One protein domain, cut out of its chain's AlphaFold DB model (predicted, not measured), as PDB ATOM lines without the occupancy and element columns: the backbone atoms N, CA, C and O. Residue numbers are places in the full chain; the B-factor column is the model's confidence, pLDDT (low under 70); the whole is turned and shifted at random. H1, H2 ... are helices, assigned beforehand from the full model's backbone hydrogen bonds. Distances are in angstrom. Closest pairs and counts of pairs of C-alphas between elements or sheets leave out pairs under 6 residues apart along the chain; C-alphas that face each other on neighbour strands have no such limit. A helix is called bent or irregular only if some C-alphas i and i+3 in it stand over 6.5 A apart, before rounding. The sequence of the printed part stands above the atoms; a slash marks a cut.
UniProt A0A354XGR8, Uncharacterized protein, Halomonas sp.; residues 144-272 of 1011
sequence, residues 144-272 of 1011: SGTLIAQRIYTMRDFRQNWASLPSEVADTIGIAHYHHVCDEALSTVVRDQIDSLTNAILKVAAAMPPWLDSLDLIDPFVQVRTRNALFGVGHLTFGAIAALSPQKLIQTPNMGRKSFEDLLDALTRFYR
ATOM      1  N   SER A 144      43.582 -63.839  32.442       85.88
ATOM      2  CA  SER A 144      45.047 -63.856  32.277       85.88
ATOM      3  C   SER A 144      45.502 -64.030  30.823       85.88
ATOM      4  O   SER A 144      46.333 -63.260  30.342       85.88
ATOM      5  N   GLY A 145      44.918 -64.984  30.089       87.44
ATOM      6  CA  GLY A 145      45.266 -65.245  28.688       87.44
ATOM      7  C   GLY A 145      45.014 -64.043  27.771       87.44
ATOM      8  O   GLY A 145      45.838 -63.740  26.908       87.44
ATOM      9  N   THR A 146      43.921 -63.308  28.001       89.94
ATOM     10  CA  THR A 146      43.577 -62.096  27.241       89.94
ATOM     11  C   THR A 146      44.567 -60.964  27.513       89.94
ATOM     12  O   THR A 146      44.985 -60.278  26.580       89.94
ATOM     13  N   LEU A 147      44.995 -60.791  28.769       87.56
ATOM     14  CA  LEU A 147      45.977 -59.769  29.142       87.56
ATOM     15  C   LEU A 147      47.368 -60.056  28.575       87.56
ATOM     16  O   LEU A 147      47.995 -59.151  28.027       87.56
ATOM     17  N   ILE A 148      47.815 -61.316  28.618       88.31
ATOM     18  CA  ILE A 148      49.078 -61.743  27.996       88.31
ATOM     19  C   ILE A 148      49.030 -61.498  26.480       88.31
ATOM     20  O   ILE A 148      49.962 -60.917  25.921       88.31
ATOM     21  N   ALA A 149      47.928 -61.867  25.815       88.38
ATOM     22  CA  ALA A 149      47.748 -61.644  24.379       88.38
ATOM     23  C   ALA A 149      47.782 -60.150  23.991       88.38
ATOM     24  O   ALA A 149      48.342 -59.801  22.952       88.38
ATOM     25  N   GLN A 150      47.240 -59.270  24.841       91.06
ATOM     26  CA  GLN A 150      47.241 -57.811  24.655       91.06
ATOM     27  C   GLN A 150      48.478 -57.106  25.251       91.06
ATOM     28  O   GLN A 150      48.582 -55.886  25.167       91.06
ATOM     29  N   ARG A 151      49.443 -57.852  25.815       92.44
ATOM     30  CA  ARG A 151      50.669 -57.335  26.462       92.44
ATOM     31  C   ARG A 151      50.413 -56.358  27.620       92.44
ATOM     32  O   ARG A 151      51.181 -55.417  27.819       92.44
ATOM     33  N   ILE A 152      49.351 -56.586  28.387       90.75
ATOM     34  CA  ILE A 152      49.006 -55.791  29.568       90.75
ATOM     35  C   ILE A 152      49.617 -56.462  30.802       90.75
ATOM     36  O   ILE A 152      49.150 -57.515  31.236       90.75
ATOM     37  N   TYR A 153      50.667 -55.852  31.358       89.12
ATOM     38  CA  TYR A 153      51.422 -56.404  32.490       89.12
ATOM     39  C   TYR A 153      51.282 -55.580  33.774       89.12
ATOM     40  O   TYR A 153      51.525 -56.082  34.863       89.12
ATOM     41  N   THR A 154      50.856 -54.327  33.683       89.44
ATOM     42  CA  THR A 154      50.662 -53.443  34.837       89.44
ATOM     43  C   THR A 154      49.279 -52.806  34.811       89.44
ATOM     44  O   THR A 154      48.648 -52.698  33.756       89.44
ATOM     45  N   MET A 155      48.812 -52.298  35.954       87.06
ATOM     46  CA  MET A 155      47.591 -51.482  35.996       87.06
ATOM     47  C   MET A 155      47.721 -50.201  35.157       87.06
ATOM     48  O   MET A 155      46.724 -49.665  34.668       87.06
ATOM     49  N   ARG A 156      48.955 -49.735  34.917       88.06
ATOM     50  CA  ARG A 156      49.249 -48.658  33.965       88.06
ATOM     51  C   ARG A 156      49.024 -49.100  32.519       88.06
ATOM     52  O   ARG A 156      48.374 -48.365  31.779       88.06
ATOM     53  N   ASP A 157      49.517 -50.274  32.127       89.19
ATOM     54  CA  ASP A 157      49.282 -50.821  30.783       89.19
ATOM     55  C   ASP A 157      47.786 -51.061  30.558       89.19
ATOM     56  O   ASP A 157      47.277 -50.760  29.481       89.19
ATOM     57  N   PHE A 158      47.061 -51.516  31.588       92.31
ATOM     58  CA  PHE A 158      45.605 -51.636  31.554       92.31
ATOM     59  C   PHE A 158      44.948 -50.272  31.315       92.31
ATOM     60  O   PHE A 158      44.234 -50.109  30.331       92.31
ATOM     61  N   ARG A 159      45.250 -49.250  32.135       89.31
ATOM     62  CA  ARG A 159      44.715 -47.886  31.946       89.31
ATOM     63  C   ARG A 159      45.034 -47.295  30.560       89.31
ATOM     64  O   ARG A 159      44.268 -46.468  30.082       89.31
ATOM     65  N   GLN A 160      46.120 -47.715  29.906       90.62
ATOM     66  CA  GLN A 160      46.489 -47.270  28.554       90.62
ATOM     67  C   GLN A 160      45.843 -48.076  27.415       90.62
ATOM     68  O   GLN A 160      45.640 -47.521  26.339       90.62
ATOM     69  N   ASN A 161      45.517 -49.355  27.630       90.44
ATOM     70  CA  ASN A 161      45.078 -50.281  26.577       90.44
ATOM     71  C   ASN A 161      43.696 -50.914  26.841       90.44
ATOM     72  O   ASN A 161      43.280 -51.787  26.089       90.44
ATOM     73  N   TRP A 162      42.953 -50.488  27.870       92.94
ATOM     74  CA  TRP A 162      41.645 -51.068  28.222       92.94
ATOM     75  C   TRP A 162      40.660 -51.103  27.041       92.94
ATOM     76  O   TRP A 162      39.898 -52.055  26.910       92.94
ATOM     77  N   ALA A 163      40.719 -50.114  26.143       90.69
ATOM     78  CA  ALA A 163      39.868 -50.030  24.959       90.69
ATOM     79  C   ALA A 163      40.193 -51.077  23.867       90.69
ATOM     80  O   ALA A 163      39.411 -51.226  22.931       90.69
ATOM     81  N   SER A 164      41.320 -51.804  23.959       90.19
ATOM     82  CA  SER A 164      41.618 -52.961  23.094       90.19
ATOM     83  C   SER A 164      41.179 -54.303  23.694       90.19
ATOM     84  O   SER A 164      41.251 -55.330  23.013       90.19
ATOM     85  N   LEU A 165      40.716 -54.317  24.950       91.81
ATOM     86  CA  LEU A 165      40.143 -55.503  25.585       91.81
ATOM     87  C   LEU A 165      38.664 -55.678  25.193       91.81
ATOM     88  O   LEU A 165      37.963 -54.694  24.950       91.81
ATOM     89  N   PRO A 166      38.144 -56.920  25.190       92.50
ATOM     90  CA  PRO A 166      36.702 -57.155  25.233       92.50
ATOM     91  C   PRO A 166      36.091 -56.430  26.438       92.50
ATOM     92  O   PRO A 166      36.673 -56.475  27.521       92.50
ATOM     93  N   SER A 167      34.918 -55.808  26.272       86.94
ATOM     94  CA  SER A 167      34.292 -54.985  27.320       86.94
ATOM     95  C   SER A 167      34.147 -55.734  28.645       86.94
ATOM     96  O   SER A 167      34.596 -55.240  29.664       86.94
ATOM     97  N   GLU A 168      33.670 -56.980  28.613       87.38
ATOM     98  CA  GLU A 168      33.530 -57.850  29.789       87.38
ATOM     99  C   GLU A 168      34.859 -58.068  30.543       87.38
ATOM    100  O   GLU A 168      34.888 -58.098  31.774       87.38
ATOM    101  N   VAL A 169      35.978 -58.169  29.817       88.75
ATOM    102  CA  VAL A 169      37.321 -58.319  30.401       88.75
ATOM    103  C   VAL A 169      37.812 -56.989  30.970       88.75
ATOM    104  O   VAL A 169      38.382 -56.972  32.061       88.75
ATOM    105  N   ALA A 170      37.572 -55.880  30.263       90.38
ATOM    106  CA  ALA A 170      37.875 -54.543  30.760       90.38
ATOM    107  C   ALA A 170      37.102 -54.259  32.058       90.38
ATOM    108  O   ALA A 170      37.735 -53.967  33.072       90.38
ATOM    109  N   ASP A 171      35.777 -54.435  32.035       89.00
ATOM    110  CA  ASP A 171      34.844 -54.264  33.151       89.00
ATOM    111  C   ASP A 171      35.283 -55.081  34.369       89.00
ATOM    112  O   ASP A 171      35.505 -54.514  35.440       89.00
ATOM    113  N   THR A 172      35.503 -56.390  34.189       88.06
ATOM    114  CA  THR A 172      35.944 -57.298  35.261       88.06
ATOM    115  C   THR A 172      37.218 -56.792  35.938       88.06
ATOM    116  O   THR A 172      37.281 -56.729  37.164       88.06
ATOM    117  N   ILE A 173      38.231 -56.389  35.164       87.56
ATOM    118  CA  ILE A 173      39.523 -55.947  35.710       87.56
ATOM    119  C   ILE A 173      39.414 -54.575  36.373       87.56
ATOM    120  O   ILE A 173      39.938 -54.385  37.471       87.56
ATOM    121  N   GLY A 174      38.736 -53.623  35.727       89.81
ATOM    122  CA  GLY A 174      38.573 -52.267  36.245       89.81
ATOM    123  C   GLY A 174      37.782 -52.250  37.550       89.81
ATOM    124  O   GLY A 174      38.220 -51.630  38.516       89.81
ATOM    125  N   ILE A 175      36.665 -52.982  37.608       89.94
ATOM    126  CA  ILE A 175      35.832 -53.095  38.812       89.94
ATOM    127  C   ILE A 175      36.585 -53.861  39.910       89.94
ATOM    128  O   ILE A 175      36.649 -53.380  41.038       89.94
ATOM    129  N   ALA A 176      37.230 -54.992  39.606       87.62
ATOM    130  CA  ALA A 176      37.986 -55.753  40.605       87.62
ATOM    131  C   ALA A 176      39.154 -54.957  41.212       87.62
ATOM    132  O   ALA A 176      39.352 -54.978  42.429       87.62
ATOM    133  N   HIS A 177      39.909 -54.222  40.386       90.75
ATOM    134  CA  HIS A 177      40.979 -53.345  40.862       90.75
ATOM    135  C   HIS A 177      40.430 -52.221  41.745       90.75
ATOM    136  O   HIS A 177      40.934 -51.989  42.845       90.75
ATOM    137  N   TYR A 178      39.370 -51.558  41.281       92.62
ATOM    138  CA  TYR A 178      38.699 -50.495  42.016       92.62
ATOM    139  C   TYR A 178      38.192 -50.971  43.387       92.62
ATOM    140  O   TYR A 178      38.388 -50.282  44.391       92.62
ATOM    141  N   HIS A 179      37.613 -52.175  43.452       90.12
ATOM    142  CA  HIS A 179      37.163 -52.782  44.703       90.12
ATOM    143  C   HIS A 179      38.321 -53.057  45.663       90.12
ATOM    144  O   HIS A 179      38.279 -52.616  46.810       90.12
ATOM    145  N   HIS A 180      39.395 -53.683  45.179       89.62
ATOM    146  CA  HIS A 180      40.578 -53.957  45.990       89.62
ATOM    147  C   HIS A 180      41.196 -52.681  46.593       89.62
ATOM    148  O   HIS A 180      41.527 -52.653  47.779       89.62
ATOM    149  N   VAL A 181      41.302 -51.599  45.812       89.75
ATOM    150  CA  VAL A 181      41.852 -50.324  46.305       89.75
ATOM    151  C   VAL A 181      40.880 -49.601  47.243       89.75
ATOM    152  O   VAL A 181      41.335 -48.957  48.187       89.75
ATOM    153  N   CYS A 182      39.562 -49.724  47.048       89.88
ATOM    154  CA  CYS A 182      38.581 -49.247  48.027       89.88
ATOM    155  C   CYS A 182      38.755 -49.936  49.385       89.88
ATOM    156  O   CYS A 182      38.789 -49.246  50.403       89.88
ATOM    157  N   ASP A 183      38.927 -51.258  49.408       89.00
ATOM    158  CA  ASP A 183      39.130 -52.017  50.645       89.00
ATOM    159  C   ASP A 183      40.466 -51.687  51.328       89.00
ATOM    160  O   ASP A 183      40.511 -51.465  52.542       89.00
ATOM    161  N   GLU A 184      41.556 -51.546  50.565       89.75
ATOM    162  CA  GLU A 184      42.850 -51.102  51.099       89.75
ATOM    163  C   GLU A 184      42.768 -49.668  51.659       89.75
ATOM    164  O   GLU A 184      43.250 -49.384  52.758       89.75
ATOM    165  N   ALA A 185      42.130 -48.744  50.936       87.88
ATOM    166  CA  ALA A 185      42.001 -47.353  51.355       87.88
ATOM    167  C   ALA A 185      41.092 -47.198  52.585       87.88
ATOM    168  O   ALA A 185      41.442 -46.468  53.511       87.88
ATOM    169  N   LEU A 186      39.952 -47.893  52.637       88.38
ATOM    170  CA  LEU A 186      39.014 -47.821  53.762       88.38
ATOM    171  C   LEU A 186      39.539 -48.507  55.029       88.38
ATOM    172  O   LEU A 186      39.224 -48.046  56.125       88.38
ATOM    173  N   SER A 187      40.354 -49.558  54.901       89.00
ATOM    174  CA  SER A 187      40.985 -50.231  56.048       89.00
ATOM    175  C   SER A 187      42.206 -49.489  56.607       89.00
ATOM    176  O   SER A 187      42.526 -49.652  57.785       89.00
ATOM    177  N   THR A 188      42.874 -48.651  55.803       89.69
ATOM    178  CA  THR A 188      44.088 -47.913  56.212       89.69
ATOM    179  C   THR A 188      43.869 -46.424  56.512       89.69
ATOM    180  O   THR A 188      44.777 -45.772  57.035       89.69
ATOM    181  N   VAL A 189      42.693 -45.855  56.214       93.50
ATOM    182  CA  VAL A 189      42.436 -44.416  56.399       93.50
ATOM    183  C   VAL A 189      42.185 -44.024  57.859       93.50
ATOM    184  O   VAL A 189      41.224 -44.439  58.507       93.50
ATOM    185  N   VAL A 190      43.009 -43.107  58.365       92.44
ATOM    186  CA  VAL A 190      42.817 -42.442  59.656       92.44
ATOM    187  C   VAL A 190      41.990 -41.179  59.414       92.44
ATOM    188  O   VAL A 190      42.534 -40.138  59.050       92.44
ATOM    189  N   ARG A 191      40.663 -41.257  59.608       87.50
ATOM    190  CA  ARG A 191      39.717 -40.155  59.300       87.50
ATOM    191  C   ARG A 191      40.023 -38.831  60.025       87.50
ATOM    192  O   ARG A 191      39.603 -37.777  59.558       87.50
ATOM    193  N   ASP A 192      40.780 -38.848  61.123       87.69
ATOM    194  CA  ASP A 192      41.215 -37.626  61.817       87.69
ATOM    195  C   ASP A 192      42.391 -36.893  61.144       87.69
ATOM    196  O   ASP A 192      42.635 -35.723  61.445       87.69
ATOM    197  N   GLN A 193      43.107 -37.539  60.218       93.31
ATOM    198  CA  GLN A 193      44.299 -36.997  59.565       93.31
ATOM    199  C   GLN A 193      44.013 -36.636  58.102       93.31
ATOM    200  O   GLN A 193      43.751 -37.503  57.268       93.31
ATOM    201  N   ILE A 194      44.127 -35.344  57.767       91.69
ATOM    202  CA  ILE A 194      43.876 -34.834  56.407       91.69
ATOM    203  C   ILE A 194      44.813 -35.481  55.378       91.69
ATOM    204  O   ILE A 194      44.353 -35.821  54.290       91.69
ATOM    205  N   ASP A 195      46.083 -35.723  55.716       92.75
ATOM    206  CA  ASP A 195      47.028 -36.402  54.818       92.75
ATOM    207  C   ASP A 195      46.615 -37.857  54.537       92.75
ATOM    208  O   ASP A 195      46.724 -38.330  53.406       92.75
ATOM    209  N   SER A 196      46.079 -38.563  55.542       93.75
ATOM    210  CA  SER A 196      45.578 -39.934  55.387       93.75
ATOM    211  C   SER A 196      44.331 -39.974  54.497       93.75
ATOM    212  O   SER A 196      44.308 -40.715  53.515       93.75
ATOM    213  N   LEU A 197      43.346 -39.102  54.762       93.44
ATOM    214  CA  LEU A 197      42.166 -38.922  53.905       93.44
ATOM    215  C   LEU A 197      42.550 -38.556  52.464       93.44
ATOM    216  O   LEU A 197      42.017 -39.125  51.518       93.44
ATOM    217  N   THR A 198      43.494 -37.631  52.290       94.19
ATOM    218  CA  THR A 198      43.974 -37.170  50.979       94.19
ATOM    219  C   THR A 198      44.622 -38.306  50.192       94.19
ATOM    220  O   THR A 198      44.304 -38.502  49.021       94.19
ATOM    221  N   ASN A 199      45.487 -39.099  50.831       93.12
ATOM    222  CA  ASN A 199      46.109 -40.255  50.190       93.12
ATOM    223  C   ASN A 199      45.076 -41.339  49.834       93.12
ATOM    224  O   ASN A 199      45.167 -41.920  48.754       93.12
ATOM    225  N   ALA A 200      44.072 -41.576  50.687       93.88
ATOM    226  CA  ALA A 200      42.965 -42.486  50.390       93.88
ATOM    227  C   ALA A 200      42.131 -42.005  49.187       93.88
ATOM    228  O   ALA A 200      41.900 -42.774  48.260       93.88
ATOM    229  N   ILE A 201      41.756 -40.720  49.147       94.62
ATOM    230  CA  ILE A 201      41.029 -40.101  48.024       94.62
ATOM    231  C   ILE A 201      41.786 -40.270  46.708       94.62
ATOM    232  O   ILE A 201      41.201 -40.705  45.719       94.62
ATOM    233  N   LEU A 202      43.082 -39.945  46.689       93.56
ATOM    234  CA  LEU A 202      43.887 -40.019  45.471       93.56
ATOM    235  C   LEU A 202      44.106 -41.467  45.013       93.56
ATOM    236  O   LEU A 202      44.030 -41.725  43.815       93.56
ATOM    237  N   LYS A 203      44.293 -42.418  45.941       92.06
ATOM    238  CA  LYS A 203      44.318 -43.858  45.625       92.06
ATOM    239  C   LYS A 203      43.007 -44.320  44.985       92.06
ATOM    240  O   LYS A 203      43.040 -44.904  43.909       92.06
ATOM    241  N   VAL A 204      41.866 -44.034  45.617       92.75
ATOM    242  CA  VAL A 204      40.544 -44.475  45.137       92.75
ATOM    243  C   VAL A 204      40.195 -43.822  43.795       92.75
ATOM    244  O   VAL A 204      39.737 -44.511  42.888       92.75
ATOM    245  N   ALA A 205      40.476 -42.527  43.617       91.94
ATOM    246  CA  ALA A 205      40.289 -41.849  42.335       91.94
ATOM    247  C   ALA A 205      41.198 -42.430  41.234       91.94
ATOM    248  O   ALA A 205      40.733 -42.662  40.121       91.94
ATOM    249  N   ALA A 206      42.466 -42.735  41.532       89.94
ATOM    250  CA  ALA A 206      43.384 -43.362  40.573       89.94
ATOM    251  C   ALA A 206      43.032 -44.829  40.248       89.94
ATOM    252  O   ALA A 206      43.411 -45.329  39.184       89.94
ATOM    253  N   ALA A 207      42.286 -45.505  41.122       91.94
ATOM    254  CA  ALA A 207      41.790 -46.860  40.909       91.94
ATOM    255  C   ALA A 207      40.449 -46.926  40.164       91.94
ATOM    256  O   ALA A 207      40.037 -48.025  39.793       91.94
ATOM    257  N   MET A 208      39.771 -45.793  39.927       91.44
ATOM    258  CA  MET A 208      38.524 -45.775  39.154       91.44
ATOM    259  C   MET A 208      38.714 -46.420  37.771       91.44
ATOM    260  O   MET A 208      39.768 -46.238  37.150       91.44
ATOM    261  N   PRO A 209      37.717 -47.161  37.259       91.69
ATOM    262  CA  PRO A 209      37.770 -47.706  35.911       91.69
ATOM    263  C   PRO A 209      37.933 -46.604  34.842       91.69
ATOM    264  O   PRO A 209      37.236 -45.590  34.918       91.69
ATOM    265  N   PRO A 210      38.791 -46.779  33.814       87.50
ATOM    266  CA  PRO A 210      39.132 -45.716  32.856       87.50
ATOM    267  C   PRO A 210      37.950 -45.070  32.126       87.50
ATOM    268  O   PRO A 210      37.964 -43.872  31.860       87.50
ATOM    269  N   TRP A 211      36.908 -45.844  31.816       89.25
ATOM    270  CA  TRP A 211      35.691 -45.345  31.162       89.25
ATOM    271  C   TRP A 211      34.813 -44.476  32.076       89.25
ATOM    272  O   TRP A 211      33.856 -43.870  31.600       89.25
ATOM    273  N   LEU A 212      35.141 -44.390  33.370       87.94
ATOM    274  CA  LEU A 212      34.527 -43.471  34.325       87.94
ATOM    275  C   LEU A 212      35.393 -42.223  34.582       87.94
ATOM    276  O   LEU A 212      34.888 -41.280  35.178       87.94
ATOM    277  N   ASP A 213      36.652 -42.144  34.118       84.50
ATOM    278  CA  ASP A 213      37.556 -41.006  34.407       84.50
ATOM    279  C   ASP A 213      36.988 -39.639  33.948       84.50
ATOM    280  O   ASP A 213      37.346 -38.595  34.511       84.50
ATOM    281  N   SER A 214      36.115 -39.640  32.932       81.12
ATOM    282  CA  SER A 214      35.427 -38.465  32.376       81.12
ATOM    283  C   SER A 214      34.057 -38.172  32.995       81.12
ATOM    284  O   SER A 214      33.474 -37.139  32.674       81.12
ATOM    285  N   LEU A 215      33.534 -39.032  33.876       81.12
ATOM    286  CA  LEU A 215      32.304 -38.722  34.600       81.12
ATOM    287  C   LEU A 215      32.569 -37.601  35.604       81.12
ATOM    288  O   LEU A 215      33.453 -37.709  36.460       81.12
ATOM    289  N   ASP A 216      31.757 -36.550  35.520       81.56
ATOM    290  CA  ASP A 216      31.612 -35.582  36.599       81.56
ATOM    291  C   ASP A 216      31.151 -36.285  37.882       81.56
ATOM    292  O   ASP A 216      30.372 -37.243  37.856       81.56
ATOM    293  N   LEU A 217      31.569 -35.749  39.029       78.00
ATOM    294  CA  LEU A 217      30.982 -36.042  40.333       78.00
ATOM    295  C   LEU A 217      29.502 -35.622  40.338       78.00
ATOM    296  O   LEU A 217      29.164 -34.484  40.675       78.00
ATOM    297  N   ILE A 218      28.631 -36.551  39.932       56.44
ATOM    298  CA  ILE A 218      27.198 -36.310  39.745       56.44
ATOM    299  C   ILE A 218      26.569 -35.793  41.046       56.44
ATOM    300  O   ILE A 218      26.795 -36.321  42.139       56.44
ATOM    301  N   ASP A 219      25.742 -34.763  40.889       48.31
ATOM    302  CA  ASP A 219      24.949 -34.096  41.920       48.31
ATOM    303  C   ASP A 219      23.773 -34.992  42.360       48.31
ATOM    304  O   ASP A 219      22.632 -34.800  41.936       48.31
ATOM    305  N   PRO A 220      24.063 -36.073  43.107       53.12
ATOM    306  CA  PRO A 220      23.728 -36.037  44.532       53.12
ATOM    307  C   PRO A 220      24.814 -36.621  45.461       53.12
ATOM    308  O   PRO A 220      24.559 -36.818  46.652       53.12
ATOM    309  N   PHE A 221      25.997 -36.985  44.951       69.12
ATOM    310  CA  PHE A 221      26.967 -37.772  45.730       69.12
ATOM    311  C   PHE A 221      27.898 -36.946  46.619       69.12
ATOM    312  O   PHE A 221      28.364 -37.471  47.628       69.12
ATOM    313  N   VAL A 222      28.125 -35.678  46.274       80.94
ATOM    314  CA  VAL A 222      29.055 -34.753  46.942       80.94
ATOM    315  C   VAL A 222      28.275 -33.567  47.508       80.94
ATOM    316  O   VAL A 222      27.442 -32.990  46.807       80.94
ATOM    317  N   GLN A 223      28.543 -33.145  48.748       86.31
ATOM    318  CA  GLN A 223      27.884 -31.964  49.311       86.31
ATOM    319  C   GLN A 223      28.234 -30.691  48.528       86.31
ATOM    320  O   GLN A 223      29.376 -30.482  48.115       86.31
ATOM    321  N   VAL A 224      27.265 -29.773  48.423       83.75
ATOM    322  CA  VAL A 224      27.376 -28.496  47.685       83.75
ATOM    323  C   VAL A 224      28.668 -27.731  48.004       83.75
ATOM    324  O   VAL A 224      29.282 -27.159  47.109       83.75
ATOM    325  N   ARG A 225      29.137 -27.748  49.260       85.56
ATOM    326  CA  ARG A 225      30.405 -27.113  49.655       85.56
ATOM    327  C   ARG A 225      31.624 -27.760  48.990       85.56
ATOM    328  O   ARG A 225      32.455 -27.047  48.436       85.56
ATOM    329  N   THR A 226      31.735 -29.083  49.067       92.06
ATOM    330  CA  THR A 226      32.838 -29.865  48.491       92.06
ATOM    331  C   THR A 226      32.810 -29.773  46.965       92.06
ATOM    332  O   THR A 226      33.832 -29.479  46.347       92.06
ATOM    333  N   ARG A 227      31.619 -29.887  46.359       88.88
ATOM    334  CA  ARG A 227      31.408 -29.702  44.919       88.88
ATOM    335  C   ARG A 227      31.821 -28.304  44.463       88.88
ATOM    336  O   ARG A 227      32.571 -28.192  43.503       88.88
ATOM    337  N   ASN A 228      31.406 -27.244  45.158       87.19
ATOM    338  CA  ASN A 228      31.773 -25.869  44.796       87.19
ATOM    339  C   ASN A 228      33.274 -25.590  44.975       87.19
ATOM    340  O   ASN A 228      33.842 -24.820  44.200       87.19
ATOM    341  N   ALA A 229      33.926 -26.213  45.963       90.44
ATOM    342  CA  ALA A 229      35.376 -26.133  46.132       90.44
ATOM    343  C   ALA A 229      36.119 -26.765  44.941       90.44
ATOM    344  O   ALA A 229      37.007 -26.133  44.376       90.44
ATOM    345  N   LEU A 230      35.702 -27.965  44.516       89.31
ATOM    346  CA  LEU A 230      36.254 -28.678  43.358       89.31
ATOM    347  C   LEU A 230      35.921 -27.994  42.017       89.31
ATOM    348  O   LEU A 230      36.791 -27.871  41.154       89.31
ATOM    349  N   PHE A 231      34.700 -27.473  41.862       87.56
ATOM    350  CA  PHE A 231      34.275 -26.669  40.709       87.56
ATOM    351  C   PHE A 231      35.146 -25.417  40.565       87.56
ATOM    352  O   PHE A 231      35.635 -25.120  39.479       87.56
ATOM    353  N   GLY A 232      35.402 -24.713  41.675       82.44
ATOM    354  CA  GLY A 232      36.216 -23.494  41.703       82.44
ATOM    355  C   GLY A 232      37.680 -23.680  41.289       82.44
ATOM    356  O   GLY A 232      38.346 -22.687  41.007       82.44
ATOM    357  N   VAL A 233      38.173 -24.922  41.226       86.75
ATOM    358  CA  VAL A 233      39.512 -25.279  40.717       86.75
ATOM    359  C   VAL A 233      39.479 -26.113  39.426       86.75
ATOM    360  O   VAL A 233      40.535 -26.498  38.929       86.75
ATOM    361  N   GLY A 234      38.296 -26.377  38.857       85.88
ATOM    362  CA  GLY A 234      38.137 -27.145  37.616       85.88
ATOM    363  C   GLY A 234      38.428 -28.646  37.758       85.88
ATOM    364  O   GLY A 234      38.959 -29.262  36.834       85.88
ATOM    365  N   HIS A 235      38.143 -29.246  38.919       88.38
ATOM    366  CA  HIS A 235      38.457 -30.650  39.226       88.38
ATOM    367  C   HIS A 235      37.183 -31.458  39.521       88.38
ATOM    368  O   HIS A 235      36.992 -31.961  40.623       88.38
ATOM    369  N   LEU A 236      36.288 -31.526  38.528       84.00
ATOM    370  CA  LEU A 236      34.957 -32.139  38.653       84.00
ATOM    371  C   LEU A 236      34.904 -33.638  38.349       84.00
ATOM    372  O   LEU A 236      34.025 -34.307  38.884       84.00
ATOM    373  N   THR A 237      35.822 -34.165  37.534       88.50
ATOM    374  CA  THR A 237      35.818 -35.583  37.142       88.50
ATOM    375  C   THR A 237      36.757 -36.432  37.995       88.50
ATOM    376  O   THR A 237      37.730 -35.932  38.573       88.50
ATOM    377  N   PHE A 238      36.512 -37.743  38.034       86.88
ATOM    378  CA  PHE A 238      37.367 -38.694  38.751       86.88
ATOM    379  C   PHE A 238      38.826 -38.653  38.270       86.88
ATOM    380  O   PHE A 238      39.741 -38.552  39.091       86.88
ATOM    381  N   GLY A 239      39.049 -38.616  36.950       87.12
ATOM    382  CA  GLY A 239      40.386 -38.497  36.367       87.12
ATOM    383  C   GLY A 239      41.073 -37.167  36.700       87.12
ATOM    384  O   GLY A 239      42.280 -37.136  36.949       87.12
ATOM    385  N   ALA A 240      40.317 -36.064  36.784       91.12
ATOM    386  CA  ALA A 240      40.859 -34.765  37.184       91.12
ATOM    387  C   ALA A 240      41.326 -34.752  38.649       91.12
ATOM    388  O   ALA A 240      42.318 -34.093  38.958       91.12
ATOM    389  N   ILE A 241      40.650 -35.494  39.534       92.19
ATOM    390  CA  ILE A 241      41.029 -35.638  40.948       92.19
ATOM    391  C   ILE A 241      42.226 -36.576  41.105       92.19
ATOM    392  O   ILE A 241      43.167 -36.235  41.820       92.19
ATOM    393  N   ALA A 242      42.242 -37.705  40.391       90.81
ATOM    394  CA  ALA A 242      43.369 -38.643  40.370       90.81
ATOM    395  C   ALA A 242      44.693 -37.988  39.922       90.81
ATOM    396  O   ALA A 242      45.770 -38.399  40.349       90.81
ATOM    397  N   ALA A 243      44.620 -36.945  39.087       90.81
ATOM    398  CA  ALA A 243      45.775 -36.187  38.608       90.81
ATOM    399  C   ALA A 243      46.333 -35.152  39.615       90.81
ATOM    400  O   ALA A 243      47.307 -34.458  39.304       90.81
ATOM    401  N   LEU A 244      45.732 -34.993  40.801       92.06
ATOM    402  CA  LEU A 244      46.173 -34.013  41.798       92.06
ATOM    403  C   LEU A 244      47.280 -34.555  42.698       92.06
ATOM    404  O   LEU A 244      47.269 -35.704  43.130       92.06
ATOM    405  N   SER A 245      48.225 -33.683  43.057       94.25
ATOM    406  CA  SER A 245      49.134 -33.976  44.163       94.25
ATOM    407  C   SER A 245      48.397 -33.830  45.504       94.25
ATOM    408  O   SER A 245      47.500 -32.983  45.606       94.25
ATOM    409  N   PRO A 246      48.808 -34.562  46.560       94.25
ATOM    410  CA  PRO A 246      48.221 -34.422  47.894       94.25
ATOM    411  C   PRO A 246      48.173 -32.965  48.365       94.25
ATOM    412  O   PRO A 246      47.134 -32.466  48.786       94.25
ATOM    413  N   GLN A 247      49.277 -32.237  48.179       93.38
ATOM    414  CA  GLN A 247      49.381 -30.822  48.536       93.38
ATOM    415  C   GLN A 247      48.391 -29.939  47.765       93.38
ATOM    416  O   GLN A 247      47.809 -29.040  48.362       93.38
ATOM    417  N   LYS A 248      48.160 -30.189  46.467       93.56
ATOM    418  CA  LYS A 248      47.221 -29.392  45.663       93.56
ATOM    419  C   LYS A 248      45.763 -29.656  46.059       93.56
ATOM    420  O   LYS A 248      44.973 -28.714  46.107       93.56
ATOM    421  N   LEU A 249      45.413 -30.899  46.404       92.12
ATOM    422  CA  LEU A 249      44.083 -31.215  46.935       92.12
ATOM    423  C   LEU A 249      43.870 -30.552  48.311       92.12
ATOM    424  O   LEU A 249      42.856 -29.890  48.516       92.12
ATOM    425  N   ILE A 250      44.862 -30.623  49.207       93.94
ATOM    426  CA  ILE A 250      44.858 -29.959  50.528       93.94
ATOM    427  C   ILE A 250      44.751 -28.429  50.413       93.94
ATOM    428  O   ILE A 250      44.070 -27.793  51.213       93.94
ATOM    429  N   GLN A 251      45.385 -27.829  49.405       94.25
ATOM    430  CA  GLN A 251      45.348 -26.383  49.152       94.25
ATOM    431  C   GLN A 251      44.079 -25.905  48.421       94.25
ATOM    432  O   GLN A 251      43.940 -24.703  48.185       94.25
ATOM    433  N   THR A 252      43.148 -26.797  48.062       93.56
ATOM    434  CA  THR A 252      41.911 -26.414  47.363       93.56
ATOM    435  C   THR A 252      41.030 -25.541  48.277       93.56
ATOM    436  O   THR A 252      40.629 -25.994  49.355       93.56
ATOM    437  N   PRO A 253      40.695 -24.291  47.891       89.75
ATOM    438  CA  PRO A 253      39.972 -23.374  48.767       89.75
ATOM    439  C   PRO A 253      38.636 -23.938  49.261       89.75
ATOM    440  O   PRO A 253      37.855 -24.496  48.499       89.75
ATOM    441  N   ASN A 254      38.345 -23.722  50.546       90.25
ATOM    442  CA  ASN A 254      37.149 -24.190  51.264       90.25
ATOM    443  C   ASN A 254      37.044 -25.705  51.536       90.25
ATOM    444  O   ASN A 254      36.127 -26.087  52.280       90.25
ATOM    445  N   MET A 255      37.983 -26.534  51.058       89.25
ATOM    446  CA  MET A 255      38.093 -27.939  51.469       89.25
ATOM    447  C   MET A 255      38.699 -28.042  52.872       89.25
ATOM    448  O   MET A 255      39.898 -27.887  53.077       89.25
ATOM    449  N   GLY A 256      37.845 -28.287  53.865       91.19
ATOM    450  CA  GLY A 256      38.264 -28.720  55.203       91.19
ATOM    451  C   GLY A 256      38.094 -30.230  55.357       91.19
ATOM    452  O   GLY A 256      37.487 -30.861  54.495       91.19
ATOM    453  N   ARG A 257      38.540 -30.810  56.480       94.50
ATOM    454  CA  ARG A 257      38.415 -32.253  56.788       94.50
ATOM    455  C   ARG A 257      37.064 -32.866  56.382       94.50
ATOM    456  O   ARG A 257      37.049 -33.905  55.737       94.50
ATOM    457  N   LYS A 258      35.939 -32.210  56.699       90.62
ATOM    458  CA  LYS A 258      34.597 -32.715  56.358       90.62
ATOM    459  C   LYS A 258      34.361 -32.848  54.846       90.62
ATOM    460  O   LYS A 258      33.671 -33.768  54.439       90.62
ATOM    461  N   SER A 259      34.970 -31.986  54.028       91.69
ATOM    462  CA  SER A 259      34.956 -32.099  52.564       91.69
ATOM    463  C   SER A 259      35.839 -33.236  52.047       91.69
ATOM    464  O   SER A 259      35.495 -33.837  51.039       91.69
ATOM    465  N   PHE A 260      36.928 -33.587  52.740       93.75
ATOM    466  CA  PHE A 260      37.703 -34.793  52.420       93.75
ATOM    467  C   PHE A 260      36.944 -36.071  52.809       93.75
ATOM    468  O   PHE A 260      36.903 -37.014  52.030       93.75
ATOM    469  N   GLU A 261      36.287 -36.104  53.971       92.12
ATOM    470  CA  GLU A 261      35.404 -37.223  54.342       92.12
ATOM    471  C   GLU A 261      34.263 -37.395  53.325       92.12
ATOM    472  O   GLU A 261      34.066 -38.490  52.814       92.12
ATOM    473  N   ASP A 262      33.572 -36.305  52.980       92.38
ATOM    474  CA  ASP A 262      32.499 -36.273  51.978       92.38
ATOM    475  C   ASP A 262      32.980 -36.715  50.586       92.38
ATOM    476  O   ASP A 262      32.317 -37.518  49.939       92.38
ATOM    477  N   LEU A 263      34.164 -36.274  50.145       91.50
ATOM    478  CA  LEU A 263      34.744 -36.691  48.865       91.50
ATOM    479  C   LEU A 263      35.156 -38.172  48.856       91.50
ATOM    480  O   LEU A 263      34.922 -38.859  47.863       91.50
ATOM    481  N   LEU A 264      35.733 -38.688  49.947       92.69
ATOM    482  CA  LEU A 264      36.075 -40.109  50.072       92.69
ATOM    483  C   LEU A 264      34.818 -40.989  50.124       92.69
ATOM    484  O   LEU A 264      34.758 -42.019  49.450       92.69
ATOM    485  N   ASP A 265      33.802 -40.574  50.882       89.44
ATOM    486  CA  ASP A 265      32.512 -41.259  50.956       89.44
ATOM    487  C   ASP A 265      31.752 -41.156  49.610       89.44
ATOM    488  O   ASP A 265      31.017 -42.075  49.258       89.44
ATOM    489  N   ALA A 266      31.932 -40.089  48.821       87.88
ATOM    490  CA  ALA A 266      31.363 -39.957  47.474       87.88
ATOM    491  C   ALA A 266      32.054 -40.867  46.448       87.88
ATOM    492  O   ALA A 266      31.374 -41.558  45.692       87.88
ATOM    493  N   LEU A 267      33.392 -40.908  46.455       86.50
ATOM    494  CA  LEU A 267      34.188 -41.828  45.639       86.50
ATOM    495  C   LEU A 267      33.790 -43.282  45.932       86.50
ATOM    496  O   LEU A 267      33.310 -43.989  45.052       86.50
ATOM    497  N   THR A 268      33.873 -43.695  47.198       87.38
ATOM    498  CA  THR A 268      33.598 -45.078  47.630       87.38
ATOM    499  C   THR A 268      32.118 -45.485  47.585       87.38
ATOM    500  O   THR A 268      31.799 -46.644  47.842       87.38
ATOM    501  N   ARG A 269      31.176 -44.614  47.192       80.38
ATOM    502  CA  ARG A 269      29.786 -45.044  46.928       80.38
ATOM    503  C   ARG A 269      29.676 -45.981  45.733       80.38
ATOM    504  O   ARG A 269      28.856 -46.890  45.786       80.38
ATOM    505  N   PHE A 270      30.523 -45.826  44.715       70.44
ATOM    506  CA  PHE A 270      30.535 -46.732  43.559       70.44
ATOM    507  C   PHE A 270      30.950 -48.163  43.937       70.44
ATOM    508  O   PHE A 270      30.575 -49.096  43.249       70.44
ATOM    509  N   TYR A 271      31.649 -48.352  45.063       68.81
ATOM    510  CA  TYR A 271      31.981 -49.678  45.604       68.81
ATOM    511  C   TYR A 271      30.762 -50.395  46.223       68.81
ATOM    512  O   TYR A 271      30.755 -51.612  46.368       68.81
ATOM    513  N   ARG A 272      29.719 -49.643  46.610       60.28
ATOM    514  CA  ARG A 272      28.524 -50.152  47.315       60.28
ATOM    515  C   ARG A 272      27.288 -50.296  46.422       60.28
ATOM    516  O   ARG A 272      26.192 -50.511  46.933       60.28
TER     517      ARG A 272
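AT A GLANCE: This is residues 144 to 272 of the 1011 residues of an uncharacterized protein of Halomonas sp. (UniProt A0A354XGR8). H4 lies in the middle of a three-helix core, with the long helix H3 folded back along one side of it and H8 along another, and the short helices H6 and H7 pack on H4 while H5 packs crosswise on H8. H1 and H2 lie near the early part of H3, away from the other helices, at one end of an elongated body. The printed part has 129 residues with eight named helices, H1 to H8 in order along the chain, and no named strand; the class is all helix. It is compact, with a radius of gyration of the C-alphas of 15.2 A, and spans 47 by 27 by 26 A.

IN THESE COORDINATES: The longest helix, H3, holds residues 167 to 188, from C-alpha 167 at (34.292, -54.985, 27.320) over 31.3 A. Before it come H1, residues 144 to 149, beginning at C-alpha 144 at (45.047, -63.856, 32.277), and H2, residues 155 to 164, 14.3 A long. H2 is irregular: C-alphas 160 and 163 are 8.0 A apart. After H3 come H4, residues 194 to 207, 19.7 A; H5, residues 224 to 231, 10.0 A; H6, residues 238 to 242, and H7, residues 246 to 250, each 6.2 A; and H8, residues 257 to 272, 22.5 A, ending at C-alpha 272 at (28.524, -50.152, 47.315). H8 is neither bent nor irregular, but only just: C-alphas 267 and 270 are 6.5 A apart.

HOW THE PARTS SIT: H3, H4 and H8 form a bundle, a group of helices side by side. H3 and H4 are a helical hairpin, touching at a shallow tilt of 12 degrees, opposite ways; their closest C-alphas, Tyr 178 and Ala 207, are 4.9 A apart. H4, the hub, touches H8 at a shallow tilt of 29 degrees, the same way, closest at C-alphas 201 and 264, 5.4 A. H3 touches H8 with residues 178 to 182 alone, closest at C-alphas 179 and 271, 6.1 A. H4 touches H6 with residues 202 to 206 alone, closest at C-alphas 206 and 242, 4.7 A, and touches H7 closest at C-alphas 198 and 246, 5.9 A. H5 touches H8, about perpendicular at 88 degrees, closest at C-alphas 226 and 259, 5.1 A. H2 is close to H3 but not clearly touching, closest at C-alphas 162 and 170, 5.7 A; H1 is likewise close to H3 but not clearly touching, closest at C-alphas 146 and 169, 8.0 A. Every O i to N i+4 pair is within hydrogen-bond range in H1, H3, H4, H5, H6 and H7, against 4 of 6 in H2 and 9 of 12 in H8.

THE WHOLE: The two C-alphas farthest apart, those of Gly 145 and Asn 254, are 47.6 A apart. The printed part has no cut. The link from H4 to H5, residues 208 to 223, is long. The mean pLDDT of the printed part is 88.1, with residues 218 to 221 and 271 to 272 under 70.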